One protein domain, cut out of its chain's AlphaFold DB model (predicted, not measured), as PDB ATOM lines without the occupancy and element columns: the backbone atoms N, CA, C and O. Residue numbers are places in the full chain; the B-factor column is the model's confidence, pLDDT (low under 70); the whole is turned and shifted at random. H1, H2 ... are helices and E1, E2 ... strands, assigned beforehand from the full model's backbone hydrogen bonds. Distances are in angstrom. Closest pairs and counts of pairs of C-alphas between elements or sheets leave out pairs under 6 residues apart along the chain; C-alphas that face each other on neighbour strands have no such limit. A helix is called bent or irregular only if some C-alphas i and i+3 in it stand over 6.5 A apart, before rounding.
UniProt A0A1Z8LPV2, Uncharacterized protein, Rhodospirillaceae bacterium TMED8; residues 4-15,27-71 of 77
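Overview. This is residues 4 to 15 and 27 to 71 of the 77 residues of an uncharacterized protein of Rhodospirillaceae bacterium TMED8 (UniProt A0A1Z8LPV2). A long, bent hairpin of E2 and E3 forms a twisted ribbon, with short E1 beside the first part of E2; H1 stands free of this sheet. The meander E1-E2-E3, each strand the antiparallel neighbour of the one before, follows H1 along the chain. The 57 printed residues are of mixed class, helices and strands, and loose, with a radius of gyration of the C-alphas of 14.6 A and spans of 42 by 32 by 18 A.

Arrangement. E2, residues 35 to 46, bends by 70 degrees at residue 40. E3, residues 55 to 70, forms a hairpin with it; N 43 and O 58 are 2.9 A apart, within hydrogen-bond range. E3 bends by 96 degrees at residue 67. E1, residues 28 to 30, forms a hairpin with E2, with N 29 and O 37 at 2.9 A, within hydrogen-bond range. H1, residues 4 to 14, is not on the sheet and has every O i to N i+4 pair within hydrogen-bond range.

Along the chain. E2 spans 29.3 A, E3 31.7 A and H1 15.3 A. H1 begins at C-alpha 4 (150.728, 176.546, 175.514); E3 ends at C-alpha 70 (165.776, 166.286, 196.877).

Size, cuts and confidence. Residues 16 to 26 are not printed; C-alphas 15 and 27 are 16.6 A apart. Residues 63 to 71 have pLDDT under 70.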
ATOM      1  N   LYS A   4     150.888 175.088 175.390       91.94
ATOM      2  CA  LYS A   4     150.728 176.546 175.514       91.94
ATOM      3  C   LYS A   4     151.013 177.083 176.923       91.94
ATOM      4  O   LYS A   4     151.645 178.117 177.068       91.94
ATOM      5  N   HIS A   5     150.623 176.355 177.972       92.50
ATOM      6  CA  HIS A   5     150.867 176.806 179.344       92.50
ATOM      7  C   HIS A   5     152.353 176.706 179.709       92.50
ATOM      8  O   HIS A   5     152.857 177.520 180.479       92.50
ATOM      9  N   LEU A   6     153.060 175.705 179.167       89.81
ATOM     10  CA  LEU A   6     154.510 175.598 179.326       89.81
ATOM     11  C   LEU A   6     155.218 176.745 178.594       89.81
ATOM     12  O   LEU A   6     156.124 177.342 179.165       89.81
ATOM     13  N   GLN A   7     154.777 177.075 177.375       89.31
ATOM     14  CA  GLN A   7     155.293 178.221 176.618       89.31
ATOM     15  C   GLN A   7     155.118 179.522 177.406       89.31
ATOM     16  O   GLN A   7     156.108 180.176 177.705       89.31
ATOM     17  N   GLU A   8     153.904 179.826 177.871       92.00
ATOM     18  CA  GLU A   8     153.627 181.029 178.669       92.00
ATOM     19  C   GLU A   8     154.486 181.121 179.943       92.00
ATOM     20  O   GLU A   8     154.875 182.213 180.363       92.00
ATOM     21  N   TYR A   9     154.779 179.989 180.588       89.56
ATOM     22  CA  TYR A   9     155.644 179.965 181.765       89.56
ATOM     23  C   TYR A   9     157.106 180.257 181.409       89.56
ATOM     24  O   TYR A   9     157.763 181.042 182.095       89.56
ATOM     25  N   LEU A  10     157.620 179.638 180.343       87.56
ATOM     26  CA  LEU A  10     158.991 179.850 179.881       87.56
ATOM     27  C   LEU A  10     159.193 181.271 179.343       87.56
ATOM     28  O   LEU A  10     160.228 181.878 179.622       87.56
ATOM     29  N   ASP A  11     158.192 181.833 178.672       89.00
ATOM     30  CA  ASP A  11     158.199 183.225 178.225       89.00
ATOM     31  C   ASP A  11     158.332 184.160 179.429       89.00
ATOM     32  O   ASP A  11     159.257 184.961 179.482       89.00
ATOM     33  N   LYS A  12     157.516 183.981 180.476       88.25
ATOM     34  CA  LYS A  12     157.636 184.761 181.725       88.25
ATOM     35  C   LYS A  12     158.967 184.552 182.444       88.25
ATOM     36  O   LYS A  12     159.476 185.475 183.071       88.25
ATOM     37  N   PHE A  13     159.517 183.338 182.418       84.56
ATOM     38  CA  PHE A  13     160.798 183.043 183.062       84.56
ATOM     39  C   PHE A  13     161.968 183.748 182.370       84.56
ATOM     40  O   PHE A  13     162.936 184.126 183.036       84.56
ATOM     41  N   THR A  14     161.896 183.869 181.046       84.06
ATOM     42  CA  THR A  14     162.943 184.468 180.213       84.06
ATOM     43  C   THR A  14     162.751 185.972 180.017       84.06
ATOM     44  O   THR A  14     163.740 186.684 179.836       84.06
ATOM     45  N   ASP A  15     161.521 186.474 180.143       82.25
ATOM     46  CA  ASP A  15     161.206 187.900 180.109       82.25
ATOM     47  C   ASP A  15     161.885 188.654 181.267       82.25
ATOM     48  O   ASP A  15     161.949 188.202 182.411       82.25
ATOM     49  N   VAL A  27     166.742 172.473 182.746       86.88
ATOM     50  CA  VAL A  27     165.374 172.069 183.083       86.88
ATOM     51  C   VAL A  27     165.410 170.703 183.767       86.88
ATOM     52  O   VAL A  27     166.085 169.782 183.299       86.88
ATOM     53  N   TYR A  28     164.682 170.582 184.873       88.38
ATOM     54  CA  TYR A  28     164.558 169.355 185.654       88.38
ATOM     55  C   TYR A  28     163.087 168.999 185.839       88.38
ATOM     56  O   TYR A  28     162.227 169.877 185.858       88.38
ATOM     57  N   MET A  29     162.824 167.709 185.995       86.19
ATOM     58  CA  MET A  29     161.536 167.161 186.397       86.19
ATOM     59  C   MET A  29     161.685 166.529 187.778       86.19
ATOM     60  O   MET A  29     162.626 165.770 188.008       86.19
ATOM     61  N   GLU A  30     160.768 166.847 188.687       86.94
ATOM     62  CA  GLU A  30     160.637 166.145 189.963       86.94
ATOM     63  C   GLU A  30     159.967 164.788 189.730       86.94
ATOM     64  O   GLU A  30     158.935 164.705 189.062       86.94
ATOM     65  N   LEU A  31     160.595 163.727 190.227       84.69
ATOM     66  CA  LEU A  31     160.077 162.365 190.184       84.69
ATOM     67  C   LEU A  31     159.242 162.070 191.436       84.69
ATOM     68  O   LEU A  31     159.360 162.750 192.452       84.69
ATOM     69  N   GLU A  32     158.452 160.998 191.396       85.19
ATOM     70  CA  GLU A  32     157.605 160.567 192.521       85.19
ATOM     71  C   GLU A  32     158.392 160.278 193.813       85.19
ATOM     72  O   GLU A  32     157.857 160.394 194.912       85.19
ATOM     73  N   ASP A  33     159.674 159.918 193.697       81.88
ATOM     74  CA  ASP A  33     160.577 159.695 194.832       81.88
ATOM     75  C   ASP A  33     161.162 161.000 195.420       81.88
ATOM     76  O   ASP A  33     161.953 160.961 196.368       81.88
ATOM     77  N   GLY A  34     160.774 162.154 194.870       82.88
ATOM     78  CA  GLY A  34     161.230 163.487 195.255       82.88
ATOM     79  C   GLY A  34     162.608 163.865 194.713       82.88
ATOM     80  O   GLY A  34     163.143 164.914 195.087       82.88
ATOM     81  N   THR A  35     163.215 163.035 193.859       85.00
ATOM     82  CA  THR A  35     164.483 163.358 193.190       85.00
ATOM     83  C   THR A  35     164.264 164.179 191.924       85.00
ATOM     84  O   THR A  35     163.193 164.157 191.320       85.00
ATOM     85  N   LEU A  36     165.296 164.919 191.512       87.00
ATOM     86  CA  LEU A  36     165.274 165.705 190.281       87.00
ATOM     87  C   LEU A  36     165.999 164.968 189.148       87.00
ATOM     88  O   LEU A  36     167.188 164.645 189.242       87.00
ATOM     89  N   ALA A  37     165.294 164.767 188.037       86.62
ATOM     90  CA  ALA A  37     165.844 164.230 186.799       86.62
ATOM     91  C   ALA A  37     166.073 165.357 185.787       86.62
ATOM     92  O   ALA A  37     165.147 166.093 185.439       86.62
ATOM     93  N   GLN A  38     167.308 165.500 185.295       88.00
ATOM     94  CA  GLN A  38     167.597 166.494 184.264       88.00
ATOM     95  C   GLN A  38     166.946 166.083 182.939       88.00
ATOM     96  O   GLN A  38     167.116 164.954 182.469       88.00
ATOM     97  N   ILE A  39     166.258 167.026 182.299       88.88
ATOM     98  CA  ILE A  39     165.736 166.854 180.946       88.88
ATOM     99  C   ILE A  39     166.884 167.047 179.954       88.88
ATOM    100  O   ILE A  39     167.594 168.055 179.991       88.88
ATOM    101  N   ARG A  40     167.075 166.072 179.059       86.81
ATOM    102  CA  ARG A  40     168.110 166.123 178.012       86.81
ATOM    103  C   ARG A  40     167.531 166.381 176.635       86.81
ATOM    104  O   ARG A  40     168.165 167.053 175.829       86.81
ATOM    105  N   ARG A  41     166.353 165.821 176.364       88.00
ATOM    106  CA  ARG A  41     165.726 165.876 175.048       88.00
ATOM    107  C   ARG A  41     164.215 165.981 175.174       88.00
ATOM    108  O   ARG A  41     163.615 165.406 176.080       88.00
ATOM    109  N   MET A  42     163.627 166.705 174.232       90.50
ATOM    110  CA  MET A  42     162.192 166.732 173.994       90.50
ATOM    111  C   MET A  42     161.927 166.269 172.566       90.50
ATOM    112  O   MET A  42     162.713 166.549 171.661       90.50
ATOM    113  N   GLU A  43     160.841 165.539 172.382       92.44
ATOM    114  CA  GLU A  43     160.410 164.997 171.099       92.44
ATOM    115  C   GLU A  43     158.931 165.304 170.909       92.44
ATOM    116  O   GLU A  43     158.178 165.358 171.879       92.44
ATOM    117  N   VAL A  44     158.519 165.506 169.663       91.94
ATOM    118  CA  VAL A  44     157.104 165.593 169.310       91.94
ATOM    119  C   VAL A  44     156.720 164.264 168.689       91.94
ATOM    120  O   VAL A  44     157.365 163.826 167.740       91.94
ATOM    121  N   LEU A  45     155.707 163.620 169.255       92.75
ATOM    122  CA  LEU A  45     155.135 162.390 168.733       92.75
ATOM    123  C   LEU A  45     153.692 162.639 168.320       92.75
ATOM    124  O   LEU A  45     152.942 163.312 169.026       92.75
ATOM    125  N   GLU A  46     153.308 162.048 167.202       93.19
ATOM    126  CA  GLU A  46     151.916 161.947 166.778       93.19
ATOM    127  C   GLU A  46     151.379 160.571 167.178       93.19
ATOM    128  O   GLU A  46     152.137 159.596 167.253       93.19
ATOM    129  N   SER A  47     150.085 160.488 167.486       90.56
ATOM    130  CA  SER A  47     149.458 159.210 167.808       90.56
ATOM    131  C   SER A  47     149.478 158.274 166.603       90.56
ATOM    132  O   SER A  47     149.200 158.669 165.474       90.56
ATOM    133  N   THR A  48     149.788 157.004 166.849       90.69
ATOM    134  CA  THR A  48     149.743 155.950 165.826       90.69
ATOM    135  C   THR A  48     148.420 155.183 165.840       90.69
ATOM    136  O   THR A  48     148.267 154.204 165.112       90.69
ATOM    137  N   VAL A  49     147.476 155.565 166.707       93.50
ATOM    138  CA  VAL A  49     146.171 154.908 166.842       93.50
ATOM    139  C   VAL A  49     145.227 155.413 165.750       93.50
ATOM    140  O   VAL A  49     145.099 156.614 165.530       93.50
ATOM    141  N   ILE A  50     144.542 154.495 165.059       90.81
ATOM    142  CA  ILE A  50     143.603 154.849 163.983       90.81
ATOM    143  C   ILE A  50     142.497 155.755 164.538       90.81
ATOM    144  O   ILE A  50     141.787 155.379 165.467       90.81
ATOM    145  N   GLY A  51     142.335 156.929 163.924       92.25
ATOM    146  CA  GLY A  51     141.329 157.924 164.307       92.25
ATOM    147  C   GLY A  51     141.756 158.870 165.432       92.25
ATOM    148  O   GLY A  51     141.003 159.784 165.755       92.25
ATOM    149  N   ASP A  52     142.950 158.695 166.003       92.19
ATOM    150  CA  ASP A  52     143.505 159.598 167.006       92.19
ATOM    151  C   ASP A  52     144.457 160.609 166.351       92.19
ATOM    152  O   ASP A  52     145.458 160.244 165.742       92.19
ATOM    153  N   THR A  53     144.148 161.897 166.485       92.31
ATOM    154  CA  THR A  53     144.950 163.005 165.937       92.31
ATOM    155  C   THR A  53     145.778 163.708 167.013       92.31
ATOM    156  O   THR A  53     146.147 164.874 166.859       92.31
ATOM    157  N   SER A  54     146.006 163.051 168.151       90.81
ATOM    158  CA  SER A  54     146.733 163.637 169.273       90.81
ATOM    159  C   SER A  54     148.207 163.860 168.943       90.81
ATOM    160  O   SER A  54     148.881 162.997 168.380       90.81
ATOM    161  N   VAL A  55     148.722 165.012 169.377       92.19
ATOM    162  CA  VAL A  55     150.143 165.372 169.319       92.19
ATOM    163  C   VAL A  55     150.664 165.522 170.743       92.19
ATOM    164  O   VAL A  55     150.058 166.199 171.575       92.19
ATOM    165  N   MET A  56     151.796 164.893 171.032       91.69
ATOM    166  CA  MET A  56     152.390 164.812 172.361       91.69
ATOM    167  C   MET A  56     153.805 165.377 172.347       91.69
ATOM    168  O   MET A  56     154.616 165.014 171.500       91.69
ATOM    169  N   VAL A  57     154.128 166.215 173.332       91.25
ATOM    170  CA  VAL A  57     155.522 166.551 173.643       91.25
ATOM    171  C   VAL A  57     156.017 165.555 174.681       91.25
ATOM    172  O   VAL A  57     155.532 165.526 175.810       91.25
ATOM    173  N   VAL A  58     156.983 164.733 174.292       89.69
ATOM    174  CA  VAL A  58     157.597 163.721 175.143       89.69
ATOM    175  C   VAL A  58     158.929 164.229 175.656       89.69
ATOM    176  O   VAL A  58     159.796 164.658 174.898       89.69
ATOM    177  N   ILE A  59     159.103 164.146 176.969       89.19
ATOM    178  CA  ILE A  59     160.313 164.554 177.670       89.19
ATOM    179  C   ILE A  59     161.126 163.299 177.981       89.19
ATOM    180  O   ILE A  59     160.623 162.364 178.602       89.19
ATOM    181  N   LYS A  60     162.390 163.276 177.557       87.62
ATOM    182  CA  LYS A  60     163.335 162.201 177.871       87.62
ATOM    183  C   LYS A  60     164.356 162.712 178.885       87.62
ATOM    184  O   LYS A  60     165.097 163.671 178.626       87.62
ATOM    185  N   SER A  61     164.370 162.074 180.049       82.69
ATOM    186  CA  SER A  61     165.365 162.297 181.092       82.69
ATOM    187  C   SER A  61     166.554 161.353 180.925       82.69
ATOM    188  O   SER A  61     166.496 160.342 180.225       82.69
ATOM    189  N   ASP A  62     167.663 161.716 181.556       72.38
ATOM    190  CA  ASP A  62     168.839 160.861 181.633       72.38
ATOM    191  C   ASP A  62     168.667 159.855 182.779       72.38
ATOM    192  O   ASP A  62     168.722 160.231 183.952       72.38
ATOM    193  N   ASN A  63     168.460 158.576 182.455       62.56
ATOM    194  CA  ASN A  63     168.311 157.520 183.463       62.56
ATOM    195  C   ASN A  63     169.563 157.373 184.354       62.56
ATOM    196  O   ASN A  63     169.457 156.850 185.464       62.56
ATOM    197  N   GLY A  64     170.736 157.829 183.888       55.34
ATOM    198  CA  GLY A  64     172.014 157.723 184.601       55.34
ATOM    199  C   GLY A  64     172.384 158.933 185.465       55.34
ATOM    200  O   GLY A  64     173.275 158.825 186.301       55.34
ATOM    201  N   HIS A  65     171.698 160.070 185.309       53.50
ATOM    202  CA  HIS A  65     171.986 161.307 186.044       53.50
ATOM    203  C   HIS A  65     170.771 161.754 186.861       53.50
ATOM    204  O   HIS A  65     170.269 162.871 186.714       53.50
ATOM    205  N   LYS A  66     170.306 160.881 187.763       58.94
ATOM    206  CA  LYS A  66     169.535 161.336 188.922       58.94
ATOM    207  C   LYS A  66     170.469 162.207 189.748       58.94
ATOM    208  O   LYS A  66     171.425 161.701 190.335       58.94
ATOM    209  N   ILE A  67     170.235 163.513 189.779       57.66
ATOM    210  CA  ILE A  67     170.949 164.324 190.755       57.66
ATOM    211  C   ILE A  67     170.264 164.042 192.090       57.66
ATOM    212  O   ILE A  67     169.053 164.216 192.213       57.66
ATOM    213  N   ALA A  68     171.029 163.608 193.093       56.16
ATOM    214  CA  ALA A  68     170.556 163.389 194.462       56.16
ATOM    215  C   ALA A  68     170.211 164.711 195.185       56.16
ATOM    216  O   ALA A  68     170.464 164.874 196.375       56.16
ATOM    217  N   ILE A  69     169.663 165.686 194.463       61.50
ATOM    218  CA  ILE A  69     169.038 166.865 195.037       61.50
ATOM    219  C   ILE A  69     167.578 166.482 195.242       61.50
ATOM    220  O   ILE A  69     166.838 166.258 194.282       61.50
ATOM    221  N   LYS A  70     167.187 166.362 196.511       63.25
ATOM    222  CA  LYS A  70     165.776 166.286 196.877       63.25
ATOM    223  C   LYS A  70     165.140 167.625 196.554       63.25
ATOM    224  O   LYS A  70     165.703 168.667 196.898       63.25
ATOM    225  N   SER A  71     163.988 167.594 195.902       66.56
ATOM    226  CA  SER A  71     163.244 168.820 195.676       66.56
ATOM    227  C   SER A  71     162.878 169.470 197.018       66.56
ATOM    228  O   SER A  71     162.314 168.795 197.884       66.56
TER     229      SER A  71